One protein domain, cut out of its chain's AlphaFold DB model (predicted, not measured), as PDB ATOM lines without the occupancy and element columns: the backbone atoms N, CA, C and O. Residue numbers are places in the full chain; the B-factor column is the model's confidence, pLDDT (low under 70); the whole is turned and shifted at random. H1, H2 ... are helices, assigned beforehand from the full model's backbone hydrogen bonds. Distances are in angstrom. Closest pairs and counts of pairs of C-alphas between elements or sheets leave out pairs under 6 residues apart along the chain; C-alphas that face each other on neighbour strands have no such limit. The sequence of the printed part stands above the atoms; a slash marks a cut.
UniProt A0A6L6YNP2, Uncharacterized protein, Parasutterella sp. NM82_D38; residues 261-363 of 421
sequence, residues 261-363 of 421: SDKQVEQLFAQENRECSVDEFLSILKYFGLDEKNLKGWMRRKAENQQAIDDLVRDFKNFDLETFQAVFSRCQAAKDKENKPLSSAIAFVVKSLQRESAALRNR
ATOM      1  N   SER A 261      45.655 -11.667   8.267       58.97
ATOM      2  CA  SER A 261      45.019 -11.552   6.950       58.97
ATOM      3  C   SER A 261      43.505 -11.778   6.953       58.97
ATOM      4  O   SER A 261      42.815 -11.076   6.219       58.97
ATOM      5  N   ASP A 262      42.977 -12.704   7.765       60.22
ATOM      6  CA  ASP A 262      41.525 -12.945   7.827       60.22
ATOM      7  C   ASP A 262      40.828 -11.674   8.354       60.22
ATOM      8  O   ASP A 262      39.938 -11.125   7.705       60.22
ATOM      9  N   LYS A 263      41.345 -11.118   9.464       61.78
ATOM     10  CA  LYS A 263      40.854  -9.863  10.066       61.78
ATOM     11  C   LYS A 263      40.966  -8.664   9.135       61.78
ATOM     12  O   LYS A 263      40.049  -7.851   9.092       61.78
ATOM     13  N   GLN A 264      42.066  -8.540   8.394       68.38
ATOM     14  CA  GLN A 264      42.244  -7.447   7.436       68.38
ATOM     15  C   GLN A 264      41.217  -7.511   6.300       68.38
ATOM     16  O   GLN A 264      40.640  -6.485   5.954       68.38
ATOM     17  N   VAL A 265      40.937  -8.697   5.747       75.25
ATOM     18  CA  VAL A 265      39.929  -8.838   4.684       75.25
ATOM     19  C   VAL A 265      38.519  -8.603   5.224       75.25
ATOM     20  O   VAL A 265      37.760  -7.862   4.607       75.25
ATOM     21  N   GLU A 266      38.168  -9.140   6.393       71.38
ATOM     22  CA  GLU A 266      36.857  -8.885   7.008       71.38
ATOM     23  C   GLU A 266      36.652  -7.395   7.342       71.38
ATOM     24  O   GLU A 266      35.590  -6.845   7.054       71.38
ATOM     25  N   GLN A 267      37.683  -6.697   7.833       73.62
ATOM     26  CA  GLN A 267      37.642  -5.243   8.051       73.62
ATOM     27  C   GLN A 267      37.473  -4.442   6.748       73.62
ATOM     28  O   GLN A 267      36.766  -3.435   6.753       73.62
ATOM     29  N   LEU A 268      38.063  -4.888   5.631       75.12
ATOM     30  CA  LEU A 268      37.901  -4.245   4.319       75.12
ATOM     31  C   LEU A 268      36.479  -4.379   3.749       75.12
ATOM     32  O   LEU A 268      36.041  -3.484   3.030       75.12
ATOM     33  N   PHE A 269      35.748  -5.449   4.081       77.44
ATOM     34  CA  PHE A 269      34.333  -5.607   3.711       77.44
ATOM     35  C   PHE A 269      33.355  -5.003   4.739       77.44
ATOM     36  O   PHE A 269      32.220  -4.701   4.383       77.44
ATOM     37  N   ALA A 270      33.772  -4.794   5.993       70.06
ATOM     38  CA  ALA A 270      32.938  -4.195   7.043       70.06
ATOM     39  C   ALA A 270      32.885  -2.650   7.013       70.06
ATOM     40  O   ALA A 270      32.054  -2.048   7.692       70.06
ATOM     41  N   GLN A 271      33.769  -1.990   6.256       65.69
ATOM     42  CA  GLN A 271      33.825  -0.526   6.141       65.69
ATOM     43  C   GLN A 271      32.893  -0.007   5.035       65.69
ATOM     44  O   GLN A 271      33.299   0.190   3.887       65.69
ATOM     45  N   GLU A 272      31.631   0.237   5.394       56.53
ATOM     46  CA  GLU A 272      30.617   0.758   4.474       56.53
ATOM     47  C   GLU A 272      31.047   2.095   3.827       56.53
ATOM     48  O   GLU A 272      31.600   2.981   4.479       56.53
ATOM     49  N   ASN A 273      30.792   2.240   2.521       61.06
ATOM     50  CA  ASN A 273      31.151   3.399   1.685       61.06
ATOM     51  C   ASN A 273      32.651   3.754   1.562       61.06
ATOM     52  O   ASN A 273      32.968   4.794   0.981       61.06
ATOM     53  N   ARG A 274      33.590   2.909   2.012       67.62
ATOM     54  CA  ARG A 274      35.021   3.159   1.777       67.62
ATOM     55  C   ARG A 274      35.414   2.948   0.306       67.62
ATOM     56  O   ARG A 274      35.038   1.959  -0.321       67.62
ATOM     57  N   GLU A 275      36.229   3.854  -0.235       72.44
ATOM     58  CA  GLU A 275      36.909   3.645  -1.517       72.44
ATOM     59  C   GLU A 275      38.034   2.613  -1.349       72.44
ATOM     60  O   GLU A 275      38.978   2.816  -0.582       72.44
ATOM     61  N   CYS A 276      37.920   1.483  -2.048       82.06
ATOM     62  CA  CYS A 276      38.954   0.452  -2.080       82.06
ATOM     63  C   CYS A 276      40.111   0.913  -2.977       82.06
ATOM     64  O   CYS A 276      39.875   1.391  -4.088       82.06
ATOM     65  N   SER A 277      41.360   0.763  -2.531       87.38
ATOM     66  CA  SER A 277      42.519   0.974  -3.405       87.38
ATOM     67  C   SER A 277      42.820  -0.262  -4.262       87.38
ATOM     68  O   SER A 277      42.454  -1.390  -3.922       87.38
ATOM     69  N   VAL A 278      43.542  -0.069  -5.372       86.75
ATOM     70  CA  VAL A 278      43.960  -1.182  -6.244       86.75
ATOM     71  C   VAL A 278      44.781  -2.209  -5.457       86.75
ATOM     72  O   VAL A 278      44.486  -3.397  -5.541       86.75
ATOM     73  N   ASP A 279      45.758  -1.791  -4.647       86.06
ATOM     74  CA  ASP A 279      46.608  -2.722  -3.888       86.06
ATOM     75  C   ASP A 279      45.859  -3.472  -2.767       86.06
ATOM     76  O   ASP A 279      46.163  -4.641  -2.506       86.06
ATOM     77  N   GLU A 280      44.832  -2.874  -2.154       87.81
ATOM     78  CA  GLU A 280      43.925  -3.592  -1.242       87.81
ATOM     79  C   GLU A 280      43.111  -4.650  -1.995       87.81
ATOM     80  O   GLU A 280      43.055  -5.805  -1.570       87.81
ATOM     81  N   PHE A 281      42.557  -4.312  -3.163       89.25
ATOM     82  CA  PHE A 281      41.828  -5.269  -3.993       89.25
ATOM     83  C   PHE A 281      42.725  -6.414  -4.494       89.25
ATOM     84  O   PHE A 281      42.320  -7.578  -4.471       89.25
ATOM     85  N   LEU A 282      43.978  -6.131  -4.873       89.12
ATOM     86  CA  LEU A 282      44.972  -7.163  -5.197       89.12
ATOM     87  C   LEU A 282      45.309  -8.042  -3.983       89.12
ATOM     88  O   LEU A 282      45.526  -9.245  -4.146       89.12
ATOM     89  N   SER A 283      45.308  -7.477  -2.774       87.31
ATOM     90  CA  SER A 283      45.514  -8.224  -1.527       87.31
ATOM     91  C   SER A 283      44.332  -9.149  -1.211       87.31
ATOM     92  O   SER A 283      44.550 -10.303  -0.840       87.31
ATOM     93  N   ILE A 284      43.094  -8.708  -1.462       88.75
ATOM     94  CA  ILE A 284      41.884  -9.545  -1.378       88.75
ATOM     95  C   ILE A 284      41.938 -10.679  -2.419       88.75
ATOM     96  O   ILE A 284      41.740 -11.846  -2.081       88.75
ATOM     97  N   LEU A 285      42.274 -10.379  -3.680       90.69
ATOM     98  CA  LEU A 285      42.430 -11.394  -4.733       90.69
ATOM     99  C   LEU A 285      43.510 -12.440  -4.396       90.69
ATOM    100  O   LEU A 285      43.328 -13.627  -4.680       90.69
ATOM    101  N   LYS A 286      44.613 -12.013  -3.769       89.69
ATOM    102  CA  LYS A 286      45.685 -12.884  -3.265       89.69
ATOM    103  C   LYS A 286      45.216 -13.761  -2.102       89.69
ATOM    104  O   LYS A 286      45.495 -14.958  -2.100       89.69
ATOM    105  N   TYR A 287      44.479 -13.196  -1.144       87.44
ATOM    106  CA  TYR A 287      43.889 -13.933  -0.022       87.44
ATOM    107  C   TYR A 287      42.967 -15.067  -0.501       87.44
ATOM    108  O   TYR A 287      43.069 -16.195  -0.023       87.44
ATOM    109  N   PHE A 288      42.156 -14.810  -1.531       87.50
ATOM    110  CA  PHE A 288      41.322 -15.827  -2.178       87.50
ATOM    111  C   PHE A 288      42.075 -16.765  -3.150       87.50
ATOM    112  O   PHE A 288      41.458 -17.526  -3.898       87.50
ATOM    113  N   GLY A 289      43.411 -16.772  -3.114       85.75
ATOM    114  CA  GLY A 289      44.243 -17.809  -3.724       85.75
ATOM    115  C   GLY A 289      44.762 -17.524  -5.134       85.75
ATOM    116  O   GLY A 289      45.281 -18.449  -5.762       85.75
ATOM    117  N   LEU A 290      44.660 -16.292  -5.653       91.62
ATOM    118  CA  LEU A 290      45.400 -15.904  -6.863       91.62
ATOM    119  C   LEU A 290      46.881 -15.651  -6.555       91.62
ATOM    120  O   LEU A 290      47.222 -15.036  -5.548       91.62
ATOM    121  N   ASP A 291      47.775 -16.093  -7.442       90.50
ATOM    122  CA  ASP A 291      49.202 -15.805  -7.287       90.50
ATOM    123  C   ASP A 291      49.520 -14.349  -7.660       90.50
ATOM    124  O   ASP A 291      49.206 -13.875  -8.754       90.50
ATOM    125  N   GLU A 292      50.204 -13.651  -6.755       87.88
ATOM    126  CA  GLU A 292      50.506 -12.225  -6.867       87.88
ATOM    127  C   GLU A 292      51.414 -11.901  -8.065       87.88
ATOM    128  O   GLU A 292      51.210 -10.893  -8.749       87.88
ATOM    129  N   LYS A 293      52.401 -12.764  -8.356       88.88
ATOM    130  CA  LYS A 293      53.349 -12.558  -9.464       88.88
ATOM    131  C   LYS A 293      52.630 -12.684 -10.806       88.88
ATOM    132  O   LYS A 293      52.756 -11.810 -11.665       88.88
ATOM    133  N   ASN A 294      51.824 -13.734 -10.963       89.56
ATOM    134  CA  ASN A 294      50.987 -13.947 -12.137       89.56
ATOM    135  C   ASN A 294      49.915 -12.856 -12.287       89.56
ATOM    136  O   ASN A 294      49.647 -12.450 -13.418       89.56
ATOM    137  N   LEU A 295      49.333 -12.357 -11.190       90.44
ATOM    138  CA  LEU A 295      48.320 -11.294 -11.183       90.44
ATOM    139  C   LEU A 295      48.903  -9.955 -11.658       90.44
ATOM    140  O   LEU A 295      48.441  -9.407 -12.661       90.44
ATOM    141  N   LYS A 296      49.997  -9.489 -11.038       89.44
ATOM    142  CA  LYS A 296      50.722  -8.276 -11.463       89.44
ATOM    143  C   LYS A 296      51.265  -8.419 -12.895       89.44
ATOM    144  O   LYS A 296      51.182  -7.485 -13.692       89.44
ATOM    145  N   GLY A 297      51.734  -9.613 -13.270       91.12
ATOM    146  CA  GLY A 297      52.133  -9.952 -14.641       91.12
ATOM    147  C   GLY A 297      50.970 -10.096 -15.636       91.12
ATOM    148  O   GLY A 297      51.186 -10.040 -16.845       91.12
ATOM    149  N   TRP A 298      49.728 -10.287 -15.187       93.88
ATOM    150  CA  TRP A 298      48.536 -10.288 -16.041       93.88
ATOM    151  C   TRP A 298      48.055  -8.866 -16.324       93.88
ATOM    152  O   TRP A 298      47.839  -8.539 -17.490       93.88
ATOM    153  N   MET A 299      47.990  -8.005 -15.306       92.25
ATOM    154  CA  MET A 299      47.631  -6.587 -15.460       92.25
ATOM    155  C   MET A 299      48.575  -5.881 -16.444       92.25
ATOM    156  O   MET A 299      48.131  -5.337 -17.449       92.25
ATOM    157  N   ARG A 300      49.895  -6.020 -16.251       90.00
ATOM    158  CA  ARG A 300      50.919  -5.399 -17.117       90.00
ATOM    159  C   ARG A 300      50.919  -5.870 -18.580       90.00
ATOM    160  O   ARG A 300      51.571  -5.239 -19.402       90.00
ATOM    161  N   ARG A 301      50.222  -6.961 -18.933       90.81
ATOM    162  CA  ARG A 301      50.193  -7.484 -20.317       90.81
ATOM    163  C   ARG A 301      49.275  -6.706 -21.265       90.81
ATOM    164  O   ARG A 301      49.472  -6.810 -22.471       90.81
ATOM    165  N   LYS A 302      48.274  -5.973 -20.760       91.81
ATOM    166  CA  LYS A 302      47.334  -5.171 -21.567       91.81
ATOM    167  C   LYS A 302      46.724  -4.043 -20.735       91.81
ATOM    168  O   LYS A 302      46.274  -4.301 -19.627       91.81
ATOM    169  N   ALA A 303      46.544  -2.858 -21.323       90.25
ATOM    170  CA  ALA A 303      45.745  -1.788 -20.709       90.25
ATOM    171  C   ALA A 303      44.306  -2.249 -20.375       90.25
ATOM    172  O   ALA A 303      43.794  -1.942 -19.305       90.25
ATOM    173  N   GLU A 304      43.708  -3.092 -21.229       91.75
ATOM    174  CA  GLU A 304      42.425  -3.776 -20.977       91.75
ATOM    175  C   GLU A 304      42.387  -4.527 -19.632       91.75
ATOM    176  O   GLU A 304      41.353  -4.559 -18.972       91.75
ATOM    177  N   ASN A 305      43.504  -5.141 -19.222       93.31
ATOM    178  CA  ASN A 305      43.586  -5.937 -17.996       93.31
ATOM    179  C   ASN A 305      43.737  -5.051 -16.751       93.31
ATOM    180  O   ASN A 305      43.297  -5.451 -15.678       93.31
ATOM    181  N   GLN A 306      44.350  -3.870 -16.891       91.12
ATOM    182  CA  GLN A 306      44.399  -2.855 -15.837       91.12
ATOM    183  C   GLN A 306      43.004  -2.250 -15.635       91.12
ATOM    184  O   GLN A 306      42.442  -2.390 -14.555       91.12
ATOM    185  N   GLN A 307      42.381  -1.749 -16.710       92.81
ATOM    186  CA  GLN A 307      41.015  -1.210 -16.685       92.81
ATOM    187  C   GLN A 307      40.002  -2.222 -16.120       92.81
ATOM    188  O   GLN A 307      39.117  -1.851 -15.357       92.81
ATOM    189  N   ALA A 308      40.157  -3.515 -16.432       93.12
ATOM    190  CA  ALA A 308      39.320  -4.584 -15.887       93.12
ATOM    191  C   ALA A 308      39.426  -4.759 -14.359       93.12
ATOM    192  O   ALA A 308      38.473  -5.251 -13.750       93.12
ATOM    193  N   ILE A 309      40.559  -4.392 -13.749       93.69
ATOM    194  CA  ILE A 309      40.732  -4.326 -12.293       93.69
ATOM    195  C   ILE A 309      40.186  -3.001 -11.763       93.69
ATOM    196  O   ILE A 309      39.391  -3.027 -10.831       93.69
ATOM    197  N   ASP A 310      40.521  -1.869 -12.383       91.50
ATOM    198  CA  ASP A 310      40.062  -0.538 -11.954       91.50
ATOM    199  C   ASP A 310      38.519  -0.434 -11.959       91.50
ATOM    200  O   ASP A 310      37.910   0.148 -11.058       91.50
ATOM    201  N   ASP A 311      37.869  -1.085 -12.929       91.75
ATOM    202  CA  ASP A 311      36.415  -1.239 -12.997       91.75
ATOM    203  C   ASP A 311      35.843  -2.035 -11.816       91.75
ATOM    204  O   ASP A 311      34.805  -1.660 -11.273       91.75
ATOM    205  N   LEU A 312      36.510  -3.120 -11.412       92.88
ATOM    206  CA  LEU A 312      36.104  -3.937 -10.264       92.88
ATOM    207  C   LEU A 312      36.359  -3.233  -8.931       92.88
ATOM    208  O   LEU A 312      35.560  -3.392  -8.016       92.88
ATOM    209  N   VAL A 313      37.429  -2.443  -8.833       91.75
ATOM    210  CA  VAL A 313      37.770  -1.629  -7.658       91.75
ATOM    211  C   VAL A 313      36.709  -0.547  -7.432       91.75
ATOM    212  O   VAL A 313      36.169  -0.429  -6.335       91.75
ATOM    213  N   ARG A 314      36.315   0.183  -8.484       89.69
ATOM    214  CA  ARG A 314      35.211   1.160  -8.429       89.69
ATOM    215  C   ARG A 314      33.869   0.507  -8.077       89.69
ATOM    216  O   ARG A 314      33.069   1.077  -7.330       89.69
ATOM    217  N   ASP A 315      33.604  -0.672  -8.633       88.06
ATOM    218  CA  ASP A 315      32.364  -1.409  -8.399       88.06
ATOM    219  C   ASP A 315      32.399  -2.231  -7.083       88.06
ATOM    220  O   ASP A 315      31.380  -2.823  -6.719       88.06
ATOM    221  N   PHE A 316      33.521  -2.250  -6.344       87.62
ATOM    222  CA  PHE A 316      33.759  -3.121  -5.179       87.62
ATOM    223  C   PHE A 316      32.713  -2.955  -4.073       87.62
ATOM    224  O   PHE A 316      32.233  -3.943  -3.531       87.62
ATOM    225  N   LYS A 317      32.266  -1.721  -3.822       84.88
ATOM    226  CA  LYS A 317      31.219  -1.381  -2.838       84.88
ATOM    227  C   LYS A 317      29.850  -2.048  -3.061       84.88
ATOM    228  O   LYS A 317      28.967  -1.896  -2.229       84.88
ATOM    229  N   ASN A 318      29.643  -2.727  -4.194       85.44
ATOM    230  CA  ASN A 318      28.436  -3.519  -4.450       85.44
ATOM    231  C   ASN A 318      28.582  -4.993  -4.015       85.44
ATOM    232  O   ASN A 318      27.608  -5.736  -4.105       85.44
ATOM    233  N   PHE A 319      29.782  -5.432  -3.614       86.06
ATOM    234  CA  PHE A 319      30.075  -6.798  -3.187       86.06
ATOM    235  C   PHE A 319      30.113  -6.900  -1.663       86.06
ATOM    236  O   PHE A 319      30.907  -6.230  -1.008       86.06
ATOM    237  N   ASP A 320      29.336  -7.830  -1.120       86.25
ATOM    238  CA  ASP A 320      29.587  -8.388   0.204       86.25
ATOM    239  C   ASP A 320      30.647  -9.511   0.141       86.25
ATOM    240  O   ASP A 320      30.988 -10.055  -0.921       86.25
ATOM    241  N   LEU A 321      31.186  -9.857   1.315       85.81
ATOM    242  CA  LEU A 321      32.195 -10.905   1.477       85.81
ATOM    243  C   LEU A 321      31.680 -12.278   1.006       85.81
ATOM    244  O   LEU A 321      32.436 -13.048   0.410       85.81
ATOM    245  N   GLU A 322      30.397 -12.582   1.234       85.56
ATOM    246  CA  GLU A 322      29.780 -13.863   0.870       85.56
ATOM    247  C   GLU A 322      29.661 -14.028  -0.653       85.56
ATOM    248  O   GLU A 322      30.032 -15.069  -1.198       85.56
ATOM    249  N   THR A 323      29.242 -12.993  -1.381       88.50
ATOM    250  CA  THR A 323      29.189 -12.992  -2.848       88.50
ATOM    251  C   THR A 323      30.586 -13.159  -3.437       88.50
ATOM    252  O   THR A 323      30.763 -13.931  -4.386       88.50
ATOM    253  N   PHE A 324      31.600 -12.508  -2.856       88.75
ATOM    254  CA  PHE A 324      32.992 -12.655  -3.286       88.75
ATOM    255  C   PHE A 324      33.505 -14.091  -3.064       88.75
ATOM    256  O   PHE A 324      33.998 -14.728  -4.003       88.75
ATOM    257  N   GLN A 325      33.284 -14.653  -1.868       89.56
ATOM    258  CA  GLN A 325      33.550 -16.064  -1.548       89.56
ATOM    259  C   GLN A 325      32.821 -17.020  -2.506       89.56
ATOM    260  O   GLN A 325      33.396 -18.010  -2.972       89.56
ATOM    261  N   ALA A 326      31.566 -16.725  -2.847       89.94
ATOM    262  CA  ALA A 326      30.747 -17.551  -3.719       89.94
ATOM    263  C   ALA A 326      31.225 -17.510  -5.184       89.94
ATOM    264  O   ALA A 326      31.200 -18.548  -5.854       89.94
ATOM    265  N   VAL A 327      31.702 -16.364  -5.694       93.25
ATOM    266  CA  VAL A 327      32.347 -16.276  -7.020       93.25
ATOM    267  C   VAL A 327      33.621 -17.118  -7.051       93.25
ATOM    268  O   VAL A 327      33.797 -17.919  -7.972       93.25
ATOM    269  N   PHE A 328      34.483 -17.007  -6.038       92.94
ATOM    270  CA  PHE A 328      35.713 -17.800  -5.967       92.94
ATOM    271  C   PHE A 328      35.439 -19.302  -5.836       92.94
ATOM    272  O   PHE A 328      36.041 -20.094  -6.559       92.94
ATOM    273  N   SER A 329      34.449 -19.692  -5.032       90.81
ATOM    274  CA  SER A 329      33.990 -21.084  -4.909       90.81
ATOM    275  C   SER A 329      33.477 -21.645  -6.244       90.81
ATOM    276  O   SER A 329      33.815 -22.769  -6.623       90.81
ATOM    277  N   ARG A 330      32.720 -20.845  -7.018       92.62
ATOM    278  CA  ARG A 330      32.315 -21.192  -8.396       92.62
ATOM    279  C   ARG A 330      33.519 -21.344  -9.329       92.62
ATOM    280  O   ARG A 330      33.503 -22.228 -10.188       92.62
ATOM    281  N   CYS A 331      34.552 -20.517  -9.170       93.00
ATOM    282  CA  CYS A 331      35.757 -20.573  -9.996       93.00
ATOM    283  C   CYS A 331      36.636 -21.792  -9.675       93.00
ATOM    284  O   CYS A 331      37.061 -22.479 -10.604       93.00
ATOM    285  N   GLN A 332      36.851 -22.103  -8.392       91.38
ATOM    286  CA  GLN A 332      37.581 -23.294  -7.942       91.38
ATOM    287  C   GLN A 332      36.914 -24.561  -8.492       91.38
ATOM    288  O   GLN A 332      37.516 -25.272  -9.294       91.38
ATOM    289  N   ALA A 333      35.613 -24.739  -8.236       89.69
ATOM    290  CA  ALA A 333      34.833 -25.888  -8.707       89.69
ATOM    291  C   ALA A 333      34.668 -25.974 -10.243       89.69
ATOM    292  O   ALA A 333      34.093 -26.943 -10.760       89.69
ATOM    293  N   ALA A 334      35.115 -24.965 -10.997       91.50
ATOM    294  CA  ALA A 334      35.275 -25.026 -12.448       91.50
ATOM    295  C   ALA A 334      36.696 -25.454 -12.854       91.50
ATOM    296  O   ALA A 334      36.841 -26.229 -13.797       91.50
ATOM    297  N   LYS A 335      37.733 -25.006 -12.134       90.50
ATOM    298  CA  LYS A 335      39.136 -25.359 -12.396       90.50
ATOM    299  C   LYS A 335      39.514 -26.761 -11.915       90.50
ATOM    300  O   LYS A 335      40.254 -27.440 -12.625       90.50
ATOM    301  N   ASP A 336      38.888 -27.249 -10.845       88.56
ATOM    302  CA  ASP A 336      38.989 -28.645 -10.395       88.56
ATOM    303  C   ASP A 336      38.583 -29.626 -11.508       88.56
ATOM    304  O   ASP A 336      39.248 -30.627 -11.746       88.56
ATOM    305  N   LYS A 337      37.527 -29.303 -12.269       89.50
ATOM    306  CA  LYS A 337      37.047 -30.118 -13.406       89.50
ATOM    307  C   LYS A 337      37.987 -30.103 -14.613       89.50
ATOM    308  O   LYS A 337      37.855 -30.948 -15.493       89.50
ATOM    309  N   GLU A 338      38.896 -29.134 -14.678       88.19
ATOM    310  CA  GLU A 338      39.945 -29.044 -15.694       88.19
ATOM    311  C   GLU A 338      41.290 -29.612 -15.206       88.19
ATOM    312  O   GLU A 338      42.243 -29.595 -15.984       88.19
ATOM    313  N   ASN A 339      41.386 -30.076 -13.949       87.94
ATOM    314  CA  ASN A 339      42.637 -30.405 -13.253       87.94
ATOM    315  C   ASN A 339      43.687 -29.274 -13.334       87.94
ATOM    316  O   ASN A 339      44.867 -29.520 -13.579       87.94
ATOM    317  N   LYS A 340      43.261 -28.014 -13.159       86.81
ATOM    318  CA  LYS A 340      44.144 -26.831 -13.195       86.81
ATOM    319  C   LYS A 340      44.078 -26.055 -11.879       86.81
ATOM    320  O   LYS A 340      43.003 -25.974 -11.291       86.81
ATOM    321  N   PRO A 341      45.179 -25.428 -11.432       88.81
ATOM    322  CA  PRO A 341      45.149 -24.568 -10.256       88.81
ATOM    323  C   PRO A 341      44.341 -23.292 -10.527       88.81
ATOM    324  O   PRO A 341      44.403 -22.716 -11.616       88.81
ATOM    325  N   LEU A 342      43.615 -22.811  -9.514       90.44
ATOM    326  CA  LEU A 342      42.928 -21.518  -9.574       90.44
ATOM    327  C   LEU A 342      43.921 -20.343  -9.589       90.44
ATOM    328  O   LEU A 342      43.647 -19.321 -10.213       90.44
ATOM    329  N   SER A 343      45.093 -20.506  -8.966       88.44
ATOM    330  CA  SER A 343      46.057 -19.429  -8.714       88.44
ATOM    331  C   SER A 343      46.610 -18.737  -9.963       88.44
ATOM    332  O   SER A 343      46.913 -17.546  -9.917       88.44
ATOM    333  N   SER A 344      46.686 -19.443 -11.097       87.94
ATOM    334  CA  SER A 344      47.072 -18.881 -12.400       87.94
ATOM    335  C   SER A 344      45.876 -18.505 -13.290       87.94
ATOM    336  O   SER A 344      46.050 -17.885 -14.340       87.94
ATOM    337  N   ALA A 345      44.642 -18.817 -12.880       92.56
ATOM    338  CA  ALA A 345      43.418 -18.637 -13.667       92.56
ATOM    339  C   ALA A 345      42.834 -17.206 -13.607       92.56
ATOM    340  O   ALA A 345      41.633 -17.011 -13.797       92.56
ATOM    341  N   ILE A 346      43.678 -16.194 -13.380       92.94
ATOM    342  CA  ILE A 346      43.313 -14.787 -13.125       92.94
ATOM    343  C   ILE A 346      42.277 -14.247 -14.119       92.94
ATOM    344  O   ILE A 346      41.222 -13.773 -13.711       92.94
ATOM    345  N   ALA A 347      42.516 -14.391 -15.427       93.31
ATOM    346  CA  ALA A 347      41.616 -13.884 -16.471       93.31
ATOM    347  C   ALA A 347      40.198 -14.495 -16.431       93.31
ATOM    348  O   ALA A 347      39.248 -13.900 -16.936       93.31
ATOM    349  N   PHE A 348      40.052 -15.693 -15.859       94.88
ATOM    350  CA  PHE A 348      38.773 -16.380 -15.679       94.88
ATOM    351  C   PHE A 348      38.069 -15.937 -14.386       94.88
ATOM    352  O   PHE A 348      36.851 -15.754 -14.387       94.88
ATOM    353  N   VAL A 349      38.829 -15.683 -13.317       94.94
ATOM    354  CA  VAL A 349      38.306 -15.134 -12.058       94.94
ATOM    355  C   VAL A 349      37.857 -13.682 -12.233       94.94
ATOM    356  O   VAL A 349      36.715 -13.368 -11.915       94.94
ATOM    357  N   VAL A 350      38.684 -12.823 -12.841       94.50
ATOM    358  CA  VAL A 350      38.346 -11.415 -13.130       94.50
ATOM    359  C   VAL A 350      37.075 -11.317 -13.980       94.50
ATOM    360  O   VAL A 350      36.156 -10.591 -13.617       94.50
ATOM    361  N   LYS A 351      36.942 -12.122 -15.045       95.25
ATOM    362  CA  LYS A 351      35.706 -12.166 -15.851       95.25
ATOM    363  C   LYS A 351      34.486 -12.679 -15.080       95.25
ATOM    364  O   LYS A 351      33.366 -12.262 -15.373       95.25
ATOM    365  N   SER A 352      34.680 -13.568 -14.106       95.38
ATOM    366  CA  SER A 352      33.596 -14.045 -13.238       95.38
ATOM    367  C   SER A 352      33.145 -12.962 -12.254       95.38
ATOM    368  O   SER A 352      31.945 -12.740 -12.121       95.38
ATOM    369  N   LEU A 353      34.083 -12.217 -11.657       95.19
ATOM    370  CA  LEU A 353      33.794 -11.044 -10.823       95.19
ATOM    371  C   LEU A 353      33.092  -9.937 -11.625       95.19
ATOM    372  O   LEU A 353      32.078  -9.414 -11.177       95.19
ATOM    373  N   GLN A 354      33.552  -9.629 -12.843       94.94
ATOM    374  CA  GLN A 354      32.911  -8.634 -13.718       94.94
ATOM    375  C   GLN A 354      31.463  -9.014 -14.055       94.94
ATOM    376  O   GLN A 354      30.572  -8.163 -14.056       94.94
ATOM    377  N   ARG A 355      31.207 -10.306 -14.301       93.88
ATOM    378  CA  ARG A 355      29.852 -10.822 -14.523       93.88
ATOM    379  C   ARG A 355      28.973 -10.688 -13.277       93.88
ATOM    380  O   ARG A 355      27.784 -10.412 -13.422       93.88
ATOM    381  N   GLU A 356      29.539 -10.862 -12.086       93.75
ATOM    382  CA  GLU A 356      28.807 -10.702 -10.829       93.75
ATOM    383  C   GLU A 356      28.522  -9.224 -10.514       93.75
ATOM    384  O   GLU A 356      27.374  -8.906 -10.221       93.75
ATOM    385  N   SER A 357      29.480  -8.301 -10.709       90.38
ATOM    386  CA  SER A 357      29.227  -6.844 -10.634       90.38
ATOM    387  C   SER A 357      28.057  -6.449 -11.541       90.38
ATOM    388  O   SER A 357      27.093  -5.812 -11.110       90.38
ATOM    389  N   ALA A 358      28.076  -6.915 -12.795       90.19
ATOM    390  CA  ALA A 358      26.992  -6.671 -13.738       90.19
ATOM    391  C   ALA A 358      25.648  -7.279 -13.286       90.19
ATOM    392  O   ALA A 358      24.598  -6.719 -13.597       90.19
ATOM    393  N   ALA A 359      25.640  -8.393 -12.547       88.88
ATOM    394  CA  ALA A 359      24.420  -8.957 -11.970       88.88
ATOM    395  C   ALA A 359      23.907  -8.113 -10.787       88.88
ATOM    396  O   ALA A 359      22.726  -7.765 -10.753       88.88
ATOM    397  N   LEU A 360      24.793  -7.718  -9.870       85.44
ATOM    398  CA  LEU A 360      24.493  -6.878  -8.703       85.44
ATOM    399  C   LEU A 360      23.940  -5.508  -9.136       85.44
ATOM    400  O   LEU A 360      22.853  -5.115  -8.711       85.44
ATOM    401  N   ARG A 361      24.592  -4.851 -10.104       81.88
ATOM    402  CA  ARG A 361      24.161  -3.577 -10.714       81.88
ATOM    403  C   ARG A 361      22.822  -3.655 -11.466       81.88
ATOM    404  O   ARG A 361      22.208  -2.624 -11.742       81.88
ATOM    405  N   ASN A 362      22.358  -4.857 -11.813       76.69
ATOM    406  CA  ASN A 362      21.022  -5.076 -12.375       76.69
ATOM    407  C   ASN A 362      19.978  -5.479 -11.318       76.69
ATOM    408  O   ASN A 362      18.797  -5.248 -11.556       76.69
ATOM    409  N   ARG A 363      20.384  -6.007 -10.152       66.94
ATOM    410  CA  ARG A 363      19.501  -6.209  -8.985       66.94
ATOM    411  C   ARG A 363      19.170  -4.895  -8.271       66.94
ATOM    412  O   ARG A 363      18.048  -4.731  -7.813       66.94
TER     413      ARG A 363
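This is residues 261 to 363 of the 421 residues of an uncharacterized protein of Parasutterella sp. NM82_D38 (UniProt A0A6L6YNP2). Six helices pack crosswise, with H6 between H4 and H5, H3 at its first residues and H2 across H4. The printed part has 103 residues and no named strand: all helix. It is compact, radius of gyration of the C-alphas 13.1 A, spans 37 by 31 by 28 A.

H1, residues 261 to 270, only just touches H2, residues 278 to 287, with 3 pairs of C-alphas within 8 A, Val 265 and Ile 284 closest. A tight link joins H3, residues 292 to 299, to H4, residues 303 to 314. H5, residues 321 to 338, and H6, residues 346 to 363, form a hairpin, C-alphas 331 and 349 closest at 6.4 A. Every O i to N i+4 pair is within hydrogen-bond range but in H4, 6 of 8, and H5, 12 of 14.

Find C-alpha 261 at (45.019, -11.552, 6.950) and C-alpha 363 at (19.501, -6.209, -8.985).

The printed part has no cut; pLDDT is under 70 at residues 261 to 264, 271 to 274 and 363.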